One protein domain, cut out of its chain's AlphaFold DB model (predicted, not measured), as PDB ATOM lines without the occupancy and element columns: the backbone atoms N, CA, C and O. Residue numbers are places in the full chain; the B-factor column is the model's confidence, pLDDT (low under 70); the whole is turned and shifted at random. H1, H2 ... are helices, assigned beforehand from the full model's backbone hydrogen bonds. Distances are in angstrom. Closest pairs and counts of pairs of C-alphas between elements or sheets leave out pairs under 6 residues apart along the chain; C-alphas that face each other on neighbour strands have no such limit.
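Overview. This is residues 5 to 95 of the 107 residues of an uncharacterized protein of Lysinibacillus sp. B2A1 (UniProt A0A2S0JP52). The long helix H3 makes the longest side of a narrow, open triangle of three helices: H2 folds back beside it at a small angle after a tight turn, and H1 crosses H3 near the latter's far end to close the figure, with few contacts between the sides. The first part of H1, residues 5 to 13, sticks out past the crossing, and the short helix H4 sticks out as part of a tail, residues 82 to 95, beyond the end of H3. The printed part has 91 residues with four named helices, in the order H1, H2, H3, H4, and no named strand; the class is all helix. The whole is extended, with a radius of gyration of the C-alphas of 18.8 A and spans of 64 by 29 by 17 A, the tail lying at one end of the longest span.

Arrangement. The longest helix is H3, residues 52 to 82. H1, residues 5 to 26, touches H3 with residues 18 to 22 alone, and H3 touches H1 with residues 73 to 77 alone. The closest C-alphas of the two helices are those of Ala 21 and Tyr 77, 7.1 A apart, and 4 pairs of C-alphas are within 8 A. H1 and H3 stand at a steep tilt of 60 degrees and run opposite ways. H2, residues 29 to 48, is close to H3 but not clearly touching it; their closest C-alphas are those of Arg 46 and Arg 55, 6.3 A apart. H2 and H3 run opposite ways at a shallow tilt of 16 degrees, with 14.6 A from centre to centre. H1 and H2 are close but not clearly touching, with the C-alphas of Ile 26 and Gln 32 the closest at 6.5 A. Their lines are about perpendicular at 72 degrees, only just beyond a steep tilt. H4, residues 85 to 93, is close to H3 but not clearly touching it; the closest C-alphas are those of Val 81 and Ile 87, 7.3 A apart. H3 and H4 run the same way at a steep tilt of 46 degrees. H4 is apart from H1 and from H2. In H1, H2, H3 and H4, every O i to N i+4 pair is within hydrogen-bond range.

Along the chain. H3 has 31 residues and measures 45.4 A from C-alpha 52, at (19.003, -54.521, 88.585), to C-alpha 82, at (-10.403, -49.724, 54.294). H2 has 20 residues and measures 28.5 A from Pro 29 to Ala 48. H1 has 22 residues and measures 31.9 A, beginning with C-alpha 5 at (-25.553, -39.624, 66.537). H4 has 9 residues and measures 12.7 A, ending with C-alpha 93 at (-26.920, -53.204, 49.751).

Size, cuts and confidence. The two C-alphas farthest apart are those of Ser 50 and Gly 95, at 63.7 A, while the first and last printed C-alphas, those of Ile 5 and Gly 95, are 18.9 A apart. Four stretches stand free: residues 5 to 13, 27 to 34, 63 to 69 and 82 to 95. Without them the body has 53 residues and spans 46 by 19 by 16 A. The printed part has no cut, and the links H1 to H2, H2 to H3 and H3 to H4 are tight. The mean pLDDT of the printed part is 77.1. The pLDDT is under 70 in 32 printed residues, namely residues 5 to 12, 14 to 19, 75 to 91 and 94; the mean is 88 in H2 and 67 in H4.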
ATOM      1  N   ILE A   5     -25.086 -38.233  66.500       58.88
ATOM      2  CA  ILE A   5     -25.553 -39.624  66.537       58.88
ATOM      3  C   ILE A   5     -24.737 -40.518  65.595       58.88
ATOM      4  O   ILE A   5     -24.422 -41.641  65.967       58.88
ATOM      5  N   ASN A   6     -24.367 -40.023  64.411       59.75
ATOM      6  CA  ASN A   6     -23.558 -40.791  63.466       59.75
ATOM      7  C   ASN A   6     -22.142 -40.992  64.014       59.75
ATOM      8  O   ASN A   6     -21.661 -42.109  64.014       59.75
ATOM      9  N   VAL A   7     -21.540 -39.947  64.595       64.88
ATOM     10  CA  VAL A   7     -20.201 -40.036  65.209       64.88
ATOM     11  C   VAL A   7     -20.174 -41.062  66.345       64.88
ATOM     12  O   VAL A   7     -19.306 -41.922  66.374       64.88
ATOM     13  N   ALA A   8     -21.160 -41.025  67.244       53.81
ATOM     14  CA  ALA A   8     -21.241 -41.990  68.340       53.81
ATOM     15  C   ALA A   8     -21.519 -43.425  67.852       53.81
ATOM     16  O   ALA A   8     -21.061 -44.389  68.458       53.81
ATOM     17  N   PHE A   9     -22.286 -43.584  66.769       65.00
ATOM     18  CA  PHE A   9     -22.536 -44.893  66.167       65.00
ATOM     19  C   PHE A   9     -21.271 -45.460  65.513       65.00
ATOM     20  O   PHE A   9     -20.963 -46.633  65.718       65.00
ATOM     21  N   ASP A  10     -20.522 -44.622  64.796       66.50
ATOM     22  CA  ASP A  10     -19.252 -44.987  64.169       66.50
ATOM     23  C   ASP A  10     -18.219 -45.400  65.232       66.50
ATOM     24  O   ASP A  10     -17.605 -46.456  65.105       66.50
ATOM     25  N   GLU A  11     -18.117 -44.666  66.348       63.34
ATOM     26  CA  GLU A  11     -17.238 -45.021  67.476       63.34
ATOM     27  C   GLU A  11     -17.582 -46.388  68.101       63.34
ATOM     28  O   GLU A  11     -16.691 -47.186  68.391       63.34
ATOM     29  N   ILE A  12     -18.873 -46.694  68.284       64.81
ATOM     30  CA  ILE A  12     -19.324 -47.983  68.845       64.81
ATOM     31  C   ILE A  12     -19.028 -49.142  67.883       64.81
ATOM     32  O   ILE A  12     -18.649 -50.236  68.318       64.81
ATOM     33  N   ILE A  13     -19.228 -48.925  66.581       70.94
ATOM     34  CA  ILE A  13     -18.913 -49.913  65.546       70.94
ATOM     35  C   ILE A  13     -17.402 -50.160  65.521       70.94
ATOM     36  O   ILE A  13     -16.986 -51.318  65.577       70.94
ATOM     37  N   ASP A  14     -16.589 -49.104  65.525       65.50
ATOM     38  CA  ASP A  14     -15.131 -49.206  65.566       65.50
ATOM     39  C   ASP A  14     -14.665 -50.004  66.788       65.50
ATOM     40  O   ASP A  14     -13.892 -50.956  66.653       65.50
ATOM     41  N   GLU A  15     -15.176 -49.696  67.983       65.25
ATOM     42  CA  GLU A  15     -14.837 -50.430  69.205       65.25
ATOM     43  C   GLU A  15     -15.199 -51.925  69.108       65.25
ATOM     44  O   GLU A  15     -14.389 -52.794  69.451       65.25
ATOM     45  N   GLN A  16     -16.389 -52.256  68.599       69.44
ATOM     46  CA  GLN A  16     -16.825 -53.646  68.436       69.44
ATOM     47  C   GLN A  16     -15.938 -54.427  67.475       69.44
ATOM     48  O   GLN A  16     -15.579 -55.580  67.748       69.44
ATOM     49  N   ILE A  17     -15.562 -53.827  66.350       68.50
ATOM     50  CA  ILE A  17     -14.756 -54.557  65.385       68.50
ATOM     51  C   ILE A  17     -13.301 -54.688  65.873       68.50
ATOM     52  O   ILE A  17     -12.728 -55.771  65.716       68.50
ATOM     53  N   HIS A  18     -12.742 -53.692  66.576       67.56
ATOM     54  CA  HIS A  18     -11.454 -53.836  67.273       67.56
ATOM     55  C   HIS A  18     -11.462 -55.036  68.231       67.56
ATOM     56  O   HIS A  18     -10.547 -55.865  68.209       67.56
ATOM     57  N   GLN A  19     -12.528 -55.198  69.024       68.12
ATOM     58  CA  GLN A  19     -12.662 -56.343  69.928       68.12
ATOM     59  C   GLN A  19     -12.718 -57.684  69.178       68.12
ATOM     60  O   GLN A  19     -12.130 -58.667  69.633       68.12
ATOM     61  N   ILE A  20     -13.404 -57.755  68.033       71.94
ATOM     62  CA  ILE A  20     -13.492 -58.979  67.221       71.94
ATOM     63  C   ILE A  20     -12.145 -59.311  66.569       71.94
ATOM     64  O   ILE A  20     -11.734 -60.473  66.586       71.94
ATOM     65  N   ALA A  21     -11.456 -58.319  66.004       70.19
ATOM     66  CA  ALA A  21     -10.154 -58.497  65.368       70.19
ATOM     67  C   ALA A  21      -9.106 -58.974  66.378       70.19
ATOM     68  O   ALA A  21      -8.439 -59.985  66.146       70.19
ATOM     69  N   TYR A  22      -9.055 -58.329  67.547       72.06
ATOM     70  CA  TYR A  22      -8.217 -58.764  68.657       72.06
ATOM     71  C   TYR A  22      -8.533 -60.208  69.062       72.06
ATOM     72  O   TYR A  22      -7.631 -61.040  69.132       72.06
ATOM     73  N   ARG A  23      -9.819 -60.555  69.234       73.50
ATOM     74  CA  ARG A  23     -10.242 -61.930  69.556       73.50
ATOM     75  C   ARG A  23      -9.815 -62.949  68.505       73.50
ATOM     76  O   ARG A  23      -9.500 -64.073  68.872       73.50
ATOM     77  N   LYS A  24      -9.828 -62.610  67.216       74.94
ATOM     78  CA  LYS A  24      -9.347 -63.521  66.167       74.94
ATOM     79  C   LYS A  24      -7.837 -63.713  66.256       74.94
ATOM     80  O   LYS A  24      -7.394 -64.853  66.252       74.94
ATOM     81  N   CYS A  25      -7.086 -62.623  66.415       77.19
ATOM     82  CA  CYS A  25      -5.630 -62.647  66.545       77.19
ATOM     83  C   CYS A  25      -5.175 -63.514  67.732       77.19
ATOM     84  O   CYS A  25      -4.426 -64.465  67.550       77.19
ATOM     85  N   ILE A  26      -5.716 -63.289  68.937       79.69
ATOM     86  CA  ILE A  26      -5.315 -64.056  70.134       79.69
ATOM     87  C   ILE A  26      -5.694 -65.544  70.083       79.69
ATOM     88  O   ILE A  26      -5.177 -66.341  70.867       79.69
ATOM     89  N   ASN A  27      -6.624 -65.916  69.200       79.19
ATOM     90  CA  ASN A  27      -7.046 -67.299  68.981       79.19
ATOM     91  C   ASN A  27      -6.345 -67.950  67.781       79.19
ATOM     92  O   ASN A  27      -6.558 -69.138  67.540       79.19
ATOM     93  N   ASP A  28      -5.525 -67.204  67.038       82.06
ATOM     94  CA  ASP A  28      -4.736 -67.749  65.945       82.06
ATOM     95  C   ASP A  28      -3.608 -68.643  66.510       82.06
ATOM     96  O   ASP A  28      -2.832 -68.192  67.362       82.06
ATOM     97  N   PRO A  29      -3.495 -69.916  66.081       84.88
ATOM     98  CA  PRO A  29      -2.473 -70.828  66.594       84.88
ATOM     99  C   PRO A  29      -1.031 -70.364  66.343       84.88
ATOM    100  O   PRO A  29      -0.151 -70.632  67.169       84.88
ATOM    101  N   GLU A  30      -0.765 -69.679  65.227       84.69
ATOM    102  CA  GLU A  30       0.560 -69.141  64.913       84.69
ATOM    103  C   GLU A  30       0.892 -67.982  65.850       84.69
ATOM    104  O   GLU A  30       1.978 -67.966  66.438       84.69
ATOM    105  N   TYR A  31      -0.069 -67.079  66.075       83.25
ATOM    106  CA  TYR A  31       0.070 -66.004  67.058       83.25
ATOM    107  C   TYR A  31       0.317 -66.561  68.463       83.25
ATOM    108  O   TYR A  31       1.266 -66.156  69.131       83.25
ATOM    109  N   GLN A  32      -0.479 -67.537  68.911       84.56
ATOM    110  CA  GLN A  32      -0.306 -68.162  70.226       84.56
ATOM    111  C   GLN A  32       1.077 -68.798  70.376       84.56
ATOM    112  O   GLN A  32       1.743 -68.603  71.394       84.56
ATOM    113  N   THR A  33       1.537 -69.516  69.351       89.69
ATOM    114  CA  THR A  33       2.864 -70.145  69.341       89.69
ATOM    115  C   THR A  33       3.976 -69.099  69.422       89.69
ATOM    116  O   THR A  33       4.908 -69.239  70.221       89.69
ATOM    117  N   ALA A  34       3.882 -68.036  68.620       85.88
ATOM    118  CA  ALA A  34       4.847 -66.944  68.613       85.88
ATOM    119  C   ALA A  34       4.865 -66.196  69.955       85.88
ATOM    120  O   ALA A  34       5.942 -65.967  70.508       85.88
ATOM    121  N   ASN A  35       3.693 -65.899  70.515       85.38
ATOM    122  CA  ASN A  35       3.541 -65.222  71.798       85.38
ATOM    123  C   ASN A  35       4.126 -66.052  72.952       85.38
ATOM    124  O   ASN A  35       4.935 -65.548  73.728       85.38
ATOM    125  N   ILE A  36       3.818 -67.354  73.027       89.81
ATOM    126  CA  ILE A  36       4.406 -68.261  74.032       89.81
ATOM    127  C   ILE A  36       5.935 -68.259  73.934       89.81
ATOM    128  O   ILE A  36       6.630 -68.177  74.951       89.81
ATOM    129  N   LYS A  37       6.474 -68.328  72.711       90.75
ATOM    130  CA  LYS A  37       7.920 -68.303  72.479       90.75
ATOM    131  C   LYS A  37       8.540 -66.975  72.917       90.75
ATOM    132  O   LYS A  37       9.580 -66.997  73.572       90.75
ATOM    133  N   ALA A  38       7.915 -65.847  72.588       86.88
ATOM    134  CA  ALA A  38       8.378 -64.519  72.982       86.88
ATOM    135  C   ALA A  38       8.408 -64.367  74.509       86.88
ATOM    136  O   ALA A  38       9.450 -64.018  75.063       86.88
ATOM    137  N   VAL A  39       7.317 -64.726  75.194       88.19
ATOM    138  CA  VAL A  39       7.225 -64.696  76.663       88.19
ATOM    139  C   VAL A  39       8.301 -65.578  77.298       88.19
ATOM    140  O   VAL A  39       9.021 -65.129  78.186       88.19
ATOM    141  N   THR A  40       8.483 -66.802  76.790       91.44
ATOM    142  CA  THR A  40       9.500 -67.734  77.303       91.44
ATOM    143  C   THR A  40      10.911 -67.158  77.170       91.44
ATOM    144  O   THR A  40      11.703 -67.229  78.108       91.44
ATOM    145  N   LEU A  41      11.241 -66.566  76.017       89.94
ATOM    146  CA  LEU A  41      12.555 -65.962  75.785       89.94
ATOM    147  C   LEU A  41      12.791 -64.736  76.676       89.94
ATOM    148  O   LEU A  41      13.894 -64.584  77.204       89.94
ATOM    149  N   MET A  42      11.773 -63.896  76.878       89.25
ATOM    150  CA  MET A  42      11.858 -62.752  77.789       89.25
ATOM    151  C   MET A  42      12.066 -63.202  79.238       89.25
ATOM    152  O   MET A  42      12.918 -62.649  79.933       89.25
ATOM    153  N   ASP A  43      11.384 -64.259  79.681       89.50
ATOM    154  CA  ASP A  43      11.587 -64.823  81.017       89.50
ATOM    155  C   ASP A  43      12.982 -65.435  81.189       89.50
ATOM    156  O   ASP A  43      13.633 -65.207  82.212       89.50
ATOM    157  N   MET A  44      13.485 -66.158  80.185       90.12
ATOM    158  CA  MET A  44      14.862 -66.667  80.192       90.12
ATOM    159  C   MET A  44      15.876 -65.524  80.284       90.12
ATOM    160  O   MET A  44      16.817 -65.594  81.077       90.12
ATOM    161  N   LEU A  45      15.671 -64.452  79.514       89.75
ATOM    162  CA  LEU A  45      16.515 -63.265  79.568       89.75
ATOM    163  C   LEU A  45      16.450 -62.630  80.961       89.75
ATOM    164  O   LEU A  45      17.487 -62.418  81.582       89.75
ATOM    165  N   ARG A  46      15.251 -62.429  81.514       89.75
ATOM    166  CA  ARG A  46      15.048 -61.887  82.865       89.75
ATOM    167  C   ARG A  46      15.765 -62.704  83.938       89.75
ATOM    168  O   ARG A  46      16.263 -62.127  84.904       89.75
ATOM    169  N   GLN A  47      15.822 -64.027  83.804       89.75
ATOM    170  CA  GLN A  47      16.547 -64.898  84.734       89.75
ATOM    171  C   GLN A  47      18.069 -64.807  84.560       89.75
ATOM    172  O   GLN A  47      18.789 -64.839  85.555       89.75
ATOM    173  N   ALA A  48      18.553 -64.650  83.326       90.06
ATOM    174  CA  ALA A  48      19.977 -64.546  83.010       90.06
ATOM    175  C   ALA A  48      20.607 -63.199  83.414       90.06
ATOM    176  O   ALA A  48      21.815 -63.127  83.642       90.06
ATOM    177  N   LEU A  49      19.812 -62.129  83.508       93.12
ATOM    178  CA  LEU A  49      20.295 -60.806  83.910       93.12
ATOM    179  C   LEU A  49      20.642 -60.772  85.404       93.12
ATOM    180  O   LEU A  49      19.808 -61.064  86.255       93.12
ATOM    181  N   SER A  50      21.857 -60.365  85.758       89.56
ATOM    182  CA  SER A  50      22.311 -60.281  87.156       89.56
ATOM    183  C   SER A  50      22.286 -58.862  87.733       89.56
ATOM    184  O   SER A  50      22.410 -58.703  88.943       89.56
ATOM    185  N   ASN A  51      22.108 -57.840  86.892       93.81
ATOM    186  CA  ASN A  51      22.084 -56.432  87.284       93.81
ATOM    187  C   ASN A  51      20.645 -55.885  87.319       93.81
ATOM    188  O   ASN A  51      19.882 -56.062  86.365       93.81
ATOM    189  N   ASP A  52      20.302 -55.172  88.391       90.94
ATOM    190  CA  ASP A  52      19.003 -54.521  88.585       90.94
ATOM    191  C   ASP A  52      18.662 -53.522  87.472       90.94
ATOM    192  O   ASP A  52      17.521 -53.483  87.008       90.94
ATOM    193  N   GLU A  53      19.650 -52.778  86.964       91.56
ATOM    194  CA  GLU A  53      19.431 -51.828  85.868       91.56
ATOM    195  C   GLU A  53      19.063 -52.551  84.565       91.56
ATOM    196  O   GLU A  53      18.170 -52.129  83.836       91.56
ATOM    197  N   GLN A  54      19.679 -53.705  84.294       91.31
ATOM    198  CA  GLN A  54      19.330 -54.509  83.122       91.31
ATOM    199  C   GLN A  54      17.909 -55.076  83.237       91.31
ATOM    200  O   GLN A  54      17.173 -55.100  82.254       91.31
ATOM    201  N   ARG A  55      17.503 -55.512  84.437       90.00
ATOM    202  CA  ARG A  55      16.139 -56.001  84.693       90.00
ATOM    203  C   ARG A  55      15.103 -54.889  84.521       90.00
ATOM    204  O   ARG A  55      14.026 -55.143  83.984       90.00
ATOM    205  N   LYS A  56      15.429 -53.665  84.943       91.25
ATOM    206  CA  LYS A  56      14.586 -52.483  84.735       91.25
ATOM    207  C   LYS A  56      14.430 -52.162  83.246       91.25
ATOM    208  O   LYS A  56      13.301 -52.051  82.780       91.25
ATOM    209  N   LEU A  57      15.534 -52.094  82.500       89.50
ATOM    210  CA  LEU A  57      15.511 -51.851  81.054       89.50
ATOM    211  C   LEU A  57      14.737 -52.936  80.297       89.50
ATOM    212  O   LEU A  57      13.987 -52.623  79.377       89.50
ATOM    213  N   LEU A  58      14.860 -54.202  80.710       92.12
ATOM    214  CA  LEU A  58      14.067 -55.290  80.140       92.12
ATOM    215  C   LEU A  58      12.566 -55.068  80.362       92.12
ATOM    216  O   LEU A  58      11.784 -55.229  79.433       92.12
ATOM    217  N   LYS A  59      12.159 -54.648  81.562       89.12
ATOM    218  CA  LYS A  59      10.751 -54.356  81.860       89.12
ATOM    219  C   LYS A  59      10.210 -53.180  81.037       89.12
ATOM    220  O   LYS A  59       9.068 -53.218  80.578       89.12
ATOM    221  N   GLU A  60      11.013 -52.134  80.854       89.25
ATOM    222  CA  GLU A  60      10.652 -51.000  79.995       89.25
ATOM    223  C   GLU A  60      10.520 -51.442  78.530       89.25
ATOM    224  O   GLU A  60       9.546 -51.082  77.870       89.25
ATOM    225  N   LEU A  61      11.432 -52.294  78.053       89.31
ATOM    226  CA  LEU A  61      11.385 -52.863  76.707       89.31
ATOM    227  C   LEU A  61      10.144 -53.739  76.489       89.31
ATOM    228  O   LEU A  61       9.468 -53.575  75.480       89.31
ATOM    229  N   GLU A  62       9.819 -54.630  77.427       88.50
ATOM    230  CA  GLU A  62       8.594 -55.445  77.391       88.50
ATOM    231  C   GLU A  62       7.340 -54.566  77.315       88.50
ATOM    232  O   GLU A  62       6.422 -54.843  76.542       88.50
ATOM    233  N   SER A  63       7.318 -53.470  78.078       86.81
ATOM    234  CA  SER A  63       6.191 -52.532  78.082       86.81
ATOM    235  C   SER A  63       6.071 -51.797  76.743       86.81
ATOM    236  O   SER A  63       4.975 -51.677  76.201       86.81
ATOM    237  N   ALA A  64       7.193 -51.343  76.178       84.69
ATOM    238  CA  ALA A  64       7.216 -50.693  74.871       84.69
ATOM    239  C   ALA A  64       6.821 -51.654  73.739       84.69
ATOM    240  O   ALA A  64       6.066 -51.269  72.849       84.69
ATOM    241  N   TRP A  65       7.284 -52.906  73.792       84.06
ATOM    242  CA  TRP A  65       6.938 -53.943  72.821       84.06
ATOM    243  C   TRP A  65       5.423 -54.163  72.748       84.06
ATOM    244  O   TRP A  65       4.849 -54.127  71.662       84.06
ATOM    245  N   PHE A  66       4.765 -54.288  73.904       81.06
ATOM    246  CA  PHE A  66       3.315 -54.478  73.982       81.06
ATOM    247  C   PHE A  66       2.525 -53.287  73.405       81.06
ATOM    248  O   PHE A  66       1.492 -53.458  72.754       81.06
ATOM    249  N   ILE A  67       3.023 -52.062  73.610       78.25
ATOM    250  CA  ILE A  67       2.420 -50.843  73.050       78.25
ATOM    251  C   ILE A  67       2.563 -50.820  71.524       78.25
ATOM    252  O   ILE A  67       1.586 -50.556  70.825       78.25
ATOM    253  N   VAL A  68       3.755 -51.115  70.996       76.12
ATOM    254  CA  VAL A  68       4.005 -51.140  69.545       76.12
ATOM    255  C   VAL A  68       3.151 -52.198  68.855       76.12
ATOM    256  O   VAL A  68       2.573 -51.921  67.808       76.12
ATOM    257  N   GLU A  69       3.023 -53.383  69.453       76.69
ATOM    258  CA  GLU A  69       2.164 -54.449  68.939       76.69
ATOM    259  C   GLU A  69       0.694 -54.017  68.891       76.69
ATOM    260  O   GLU A  69       0.034 -54.197  67.868       76.69
ATOM    261  N   SER A  70       0.203 -53.362  69.947       73.12
ATOM    262  CA  SER A  70      -1.168 -52.838  69.996       73.12
ATOM    263  C   SER A  70      -1.433 -51.807  68.890       73.12
ATOM    264  O   SER A  70      -2.437 -51.906  68.187       73.12
ATOM    265  N   ILE A  71      -0.506 -50.864  68.681       72.38
ATOM    266  CA  ILE A  71      -0.609 -49.839  67.628       72.38
ATOM    267  C   ILE A  71      -0.546 -50.477  66.233       72.38
ATOM    268  O   ILE A  71      -1.315 -50.115  65.342       72.38
ATOM    269  N   PHE A  72       0.357 -51.437  66.022       73.31
ATOM    270  CA  PHE A  72       0.493 -52.127  64.740       73.31
ATOM    271  C   PHE A  72      -0.760 -52.938  64.388       73.31
ATOM    272  O   PHE A  72      -1.201 -52.917  63.235       73.31
ATOM    273  N   LEU A  73      -1.343 -53.634  65.370       71.88
ATOM    274  CA  LEU A  73      -2.590 -54.377  65.196       71.88
ATOM    275  C   LEU A  73      -3.750 -53.441  64.859       71.88
ATOM    276  O   LEU A  73      -4.500 -53.738  63.934       71.88
ATOM    277  N   GLU A  74      -3.865 -52.305  65.551       71.88
ATOM    278  CA  GLU A  74      -4.876 -51.288  65.252       71.88
ATOM    279  C   GLU A  74      -4.735 -50.768  63.815       71.88
ATOM    280  O   GLU A  74      -5.708 -50.752  63.061       71.88
ATOM    281  N   TYR A  75      -3.518 -50.412  63.401       67.12
ATOM    282  CA  TYR A  75      -3.266 -49.893  62.058       67.12
ATOM    283  C   TYR A  75      -3.542 -50.935  60.966       67.12
ATOM    284  O   TYR A  75      -4.244 -50.654  59.996       67.12
ATOM    285  N   SER A  76      -3.045 -52.162  61.143       66.69
ATOM    286  CA  SER A  76      -3.266 -53.268  60.198       66.69
ATOM    287  C   SER A  76      -4.748 -53.606  60.061       66.69
ATOM    288  O   SER A  76      -5.226 -53.937  58.977       66.69
ATOM    289  N   TYR A  77      -5.486 -53.502  61.163       69.06
ATOM    290  CA  TYR A  77      -6.920 -53.716  61.185       69.06
ATOM    291  C   TYR A  77      -7.685 -52.601  60.451       69.06
ATOM    292  O   TYR A  77      -8.494 -52.917  59.579       69.06
ATOM    293  N   ARG A  78      -7.396 -51.318  60.729       66.88
ATOM    294  CA  ARG A  78      -7.999 -50.177  60.009       66.88
ATOM    295  C   ARG A  78      -7.751 -50.276  58.506       66.88
ATOM    296  O   ARG A  78      -8.697 -50.199  57.727       66.88
ATOM    297  N   GLN A  79      -6.515 -50.582  58.112       63.88
ATOM    298  CA  GLN A  79      -6.167 -50.817  56.713       63.88
ATOM    299  C   GLN A  79      -6.975 -51.983  56.116       63.88
ATOM    300  O   GLN A  79      -7.500 -51.884  55.013       63.88
ATOM    301  N   GLY A  80      -7.140 -53.081  56.861       67.50
ATOM    302  CA  GLY A  80      -7.955 -54.219  56.434       67.50
ATOM    303  C   GLY A  80      -9.439 -53.885  56.236       67.50
ATOM    304  O   GLY A  80     -10.071 -54.459  55.349       67.50
ATOM    305  N   VAL A  81     -10.003 -52.964  57.024       65.56
ATOM    306  CA  VAL A  81     -11.369 -52.441  56.828       65.56
ATOM    307  C   VAL A  81     -11.438 -51.567  55.585       65.56
ATOM    308  O   VAL A  81     -12.312 -51.787  54.746       65.56
ATOM    309  N   GLU A  82     -10.510 -50.619  55.452       63.84
ATOM    310  CA  GLU A  82     -10.403 -49.724  54.294       63.84
ATOM    311  C   GLU A  82     -10.206 -50.498  52.984       63.84
ATOM    312  O   GLU A  82     -10.705 -50.101  51.936       63.84
ATOM    313  N   ASP A  83      -9.537 -51.646  53.015       64.44
ATOM    314  CA  ASP A  83      -9.320 -52.466  51.823       64.44
ATOM    315  C   ASP A  83     -10.412 -53.537  51.612       64.44
ATOM    316  O   ASP A  83     -10.398 -54.267  50.614       64.44
ATOM    317  N   SER A  84     -11.396 -53.651  52.514       65.88
ATOM    318  CA  SER A  84     -12.390 -54.727  52.473       65.88
ATOM    319  C   SER A  84     -13.502 -54.484  51.451       65.88
ATOM    320  O   SER A  84     -14.550 -53.896  51.734       65.88
ATOM    321  N   GLN A  85     -13.346 -55.099  50.276       63.69
ATOM    322  CA  GLN A  85     -14.391 -55.161  49.247       63.69
ATOM    323  C   GLN A  85     -15.708 -55.779  49.745       63.69
ATOM    324  O   GLN A  85     -16.779 -55.454  49.236       63.69
ATOM    325  N   ILE A  86     -15.652 -56.653  50.752       62.88
ATOM    326  CA  ILE A  86     -16.840 -57.282  51.344       62.88
ATOM    327  C   ILE A  86     -17.651 -56.258  52.142       62.88
ATOM    328  O   ILE A  86     -18.870 -56.207  51.983       62.88
ATOM    329  N   ILE A  87     -16.992 -55.415  52.943       65.69
ATOM    330  CA  ILE A  87     -17.662 -54.342  53.693       65.69
ATOM    331  C   ILE A  87     -18.296 -53.349  52.714       65.69
ATOM    332  O   ILE A  87     -19.471 -53.015  52.858       65.69
ATOM    333  N   TYR A  88     -17.573 -52.972  51.655       68.31
ATOM    334  CA  TYR A  88     -18.115 -52.124  50.590       68.31
ATOM    335  C   TYR A  88     -19.355 -52.716  49.921       68.31
ATOM    336  O   TYR A  88     -20.340 -52.014  49.688       68.31
ATOM    337  N   ASN A  89     -19.336 -54.015  49.632       64.81
ATOM    338  CA  ASN A  89     -20.464 -54.688  49.002       64.81
ATOM    339  C   ASN A  89     -21.680 -54.777  49.932       64.81
ATOM    340  O   ASN A  89     -22.799 -54.638  49.447       64.81
ATOM    341  N   GLU A  90     -21.493 -54.986  51.238       65.31
ATOM    342  CA  GLU A  90     -22.607 -55.006  52.193       65.31
ATOM    343  C   GLU A  90     -23.204 -53.619  52.426       65.31
ATOM    344  O   GLU A  90     -24.423 -53.471  52.367       65.31
ATOM    345  N   LEU A  91     -22.381 -52.583  52.603       67.06
ATOM    346  CA  LEU A  91     -22.858 -51.204  52.765       67.06
ATOM    347  C   LEU A  91     -23.638 -50.722  51.531       67.06
ATOM    348  O   LEU A  91     -24.700 -50.105  51.665       67.06
ATOM    349  N   ASN A  92     -23.195 -51.114  50.331       70.94
ATOM    350  CA  ASN A  92     -23.915 -50.838  49.088       70.94
ATOM    351  C   ASN A  92     -25.321 -51.456  49.049       70.94
ATOM    352  O   ASN A  92     -26.225 -50.853  48.469       70.94
ATOM    353  N   LYS A  93     -25.565 -52.614  49.687       72.88
ATOM    354  CA  LYS A  93     -26.920 -53.204  49.751       72.88
ATOM    355  C   LYS A  93     -27.904 -52.334  50.530       72.88
ATOM    356  O   LYS A  93     -29.104 -52.414  50.283       72.88
ATOM    357  N   PHE A  94     -27.402 -51.492  51.429       66.38
ATOM    358  CA  PHE A  94     -28.189 -50.521  52.188       66.38
ATOM    359  C   PHE A  94     -28.170 -49.116  51.560       66.38
ATOM    360  O   PHE A  94     -28.649 -48.164  52.169       66.38
ATOM    361  N   GLY A  95     -27.646 -48.977  50.335       70.25
ATOM    362  CA  GLY A  95     -27.593 -47.712  49.595       70.25
ATOM    363  C   GLY A  95     -26.460 -46.773  50.017       70.25
ATOM    364  O   GLY A  95     -26.432 -45.624  49.577       70.25
TER     365      GLY A  95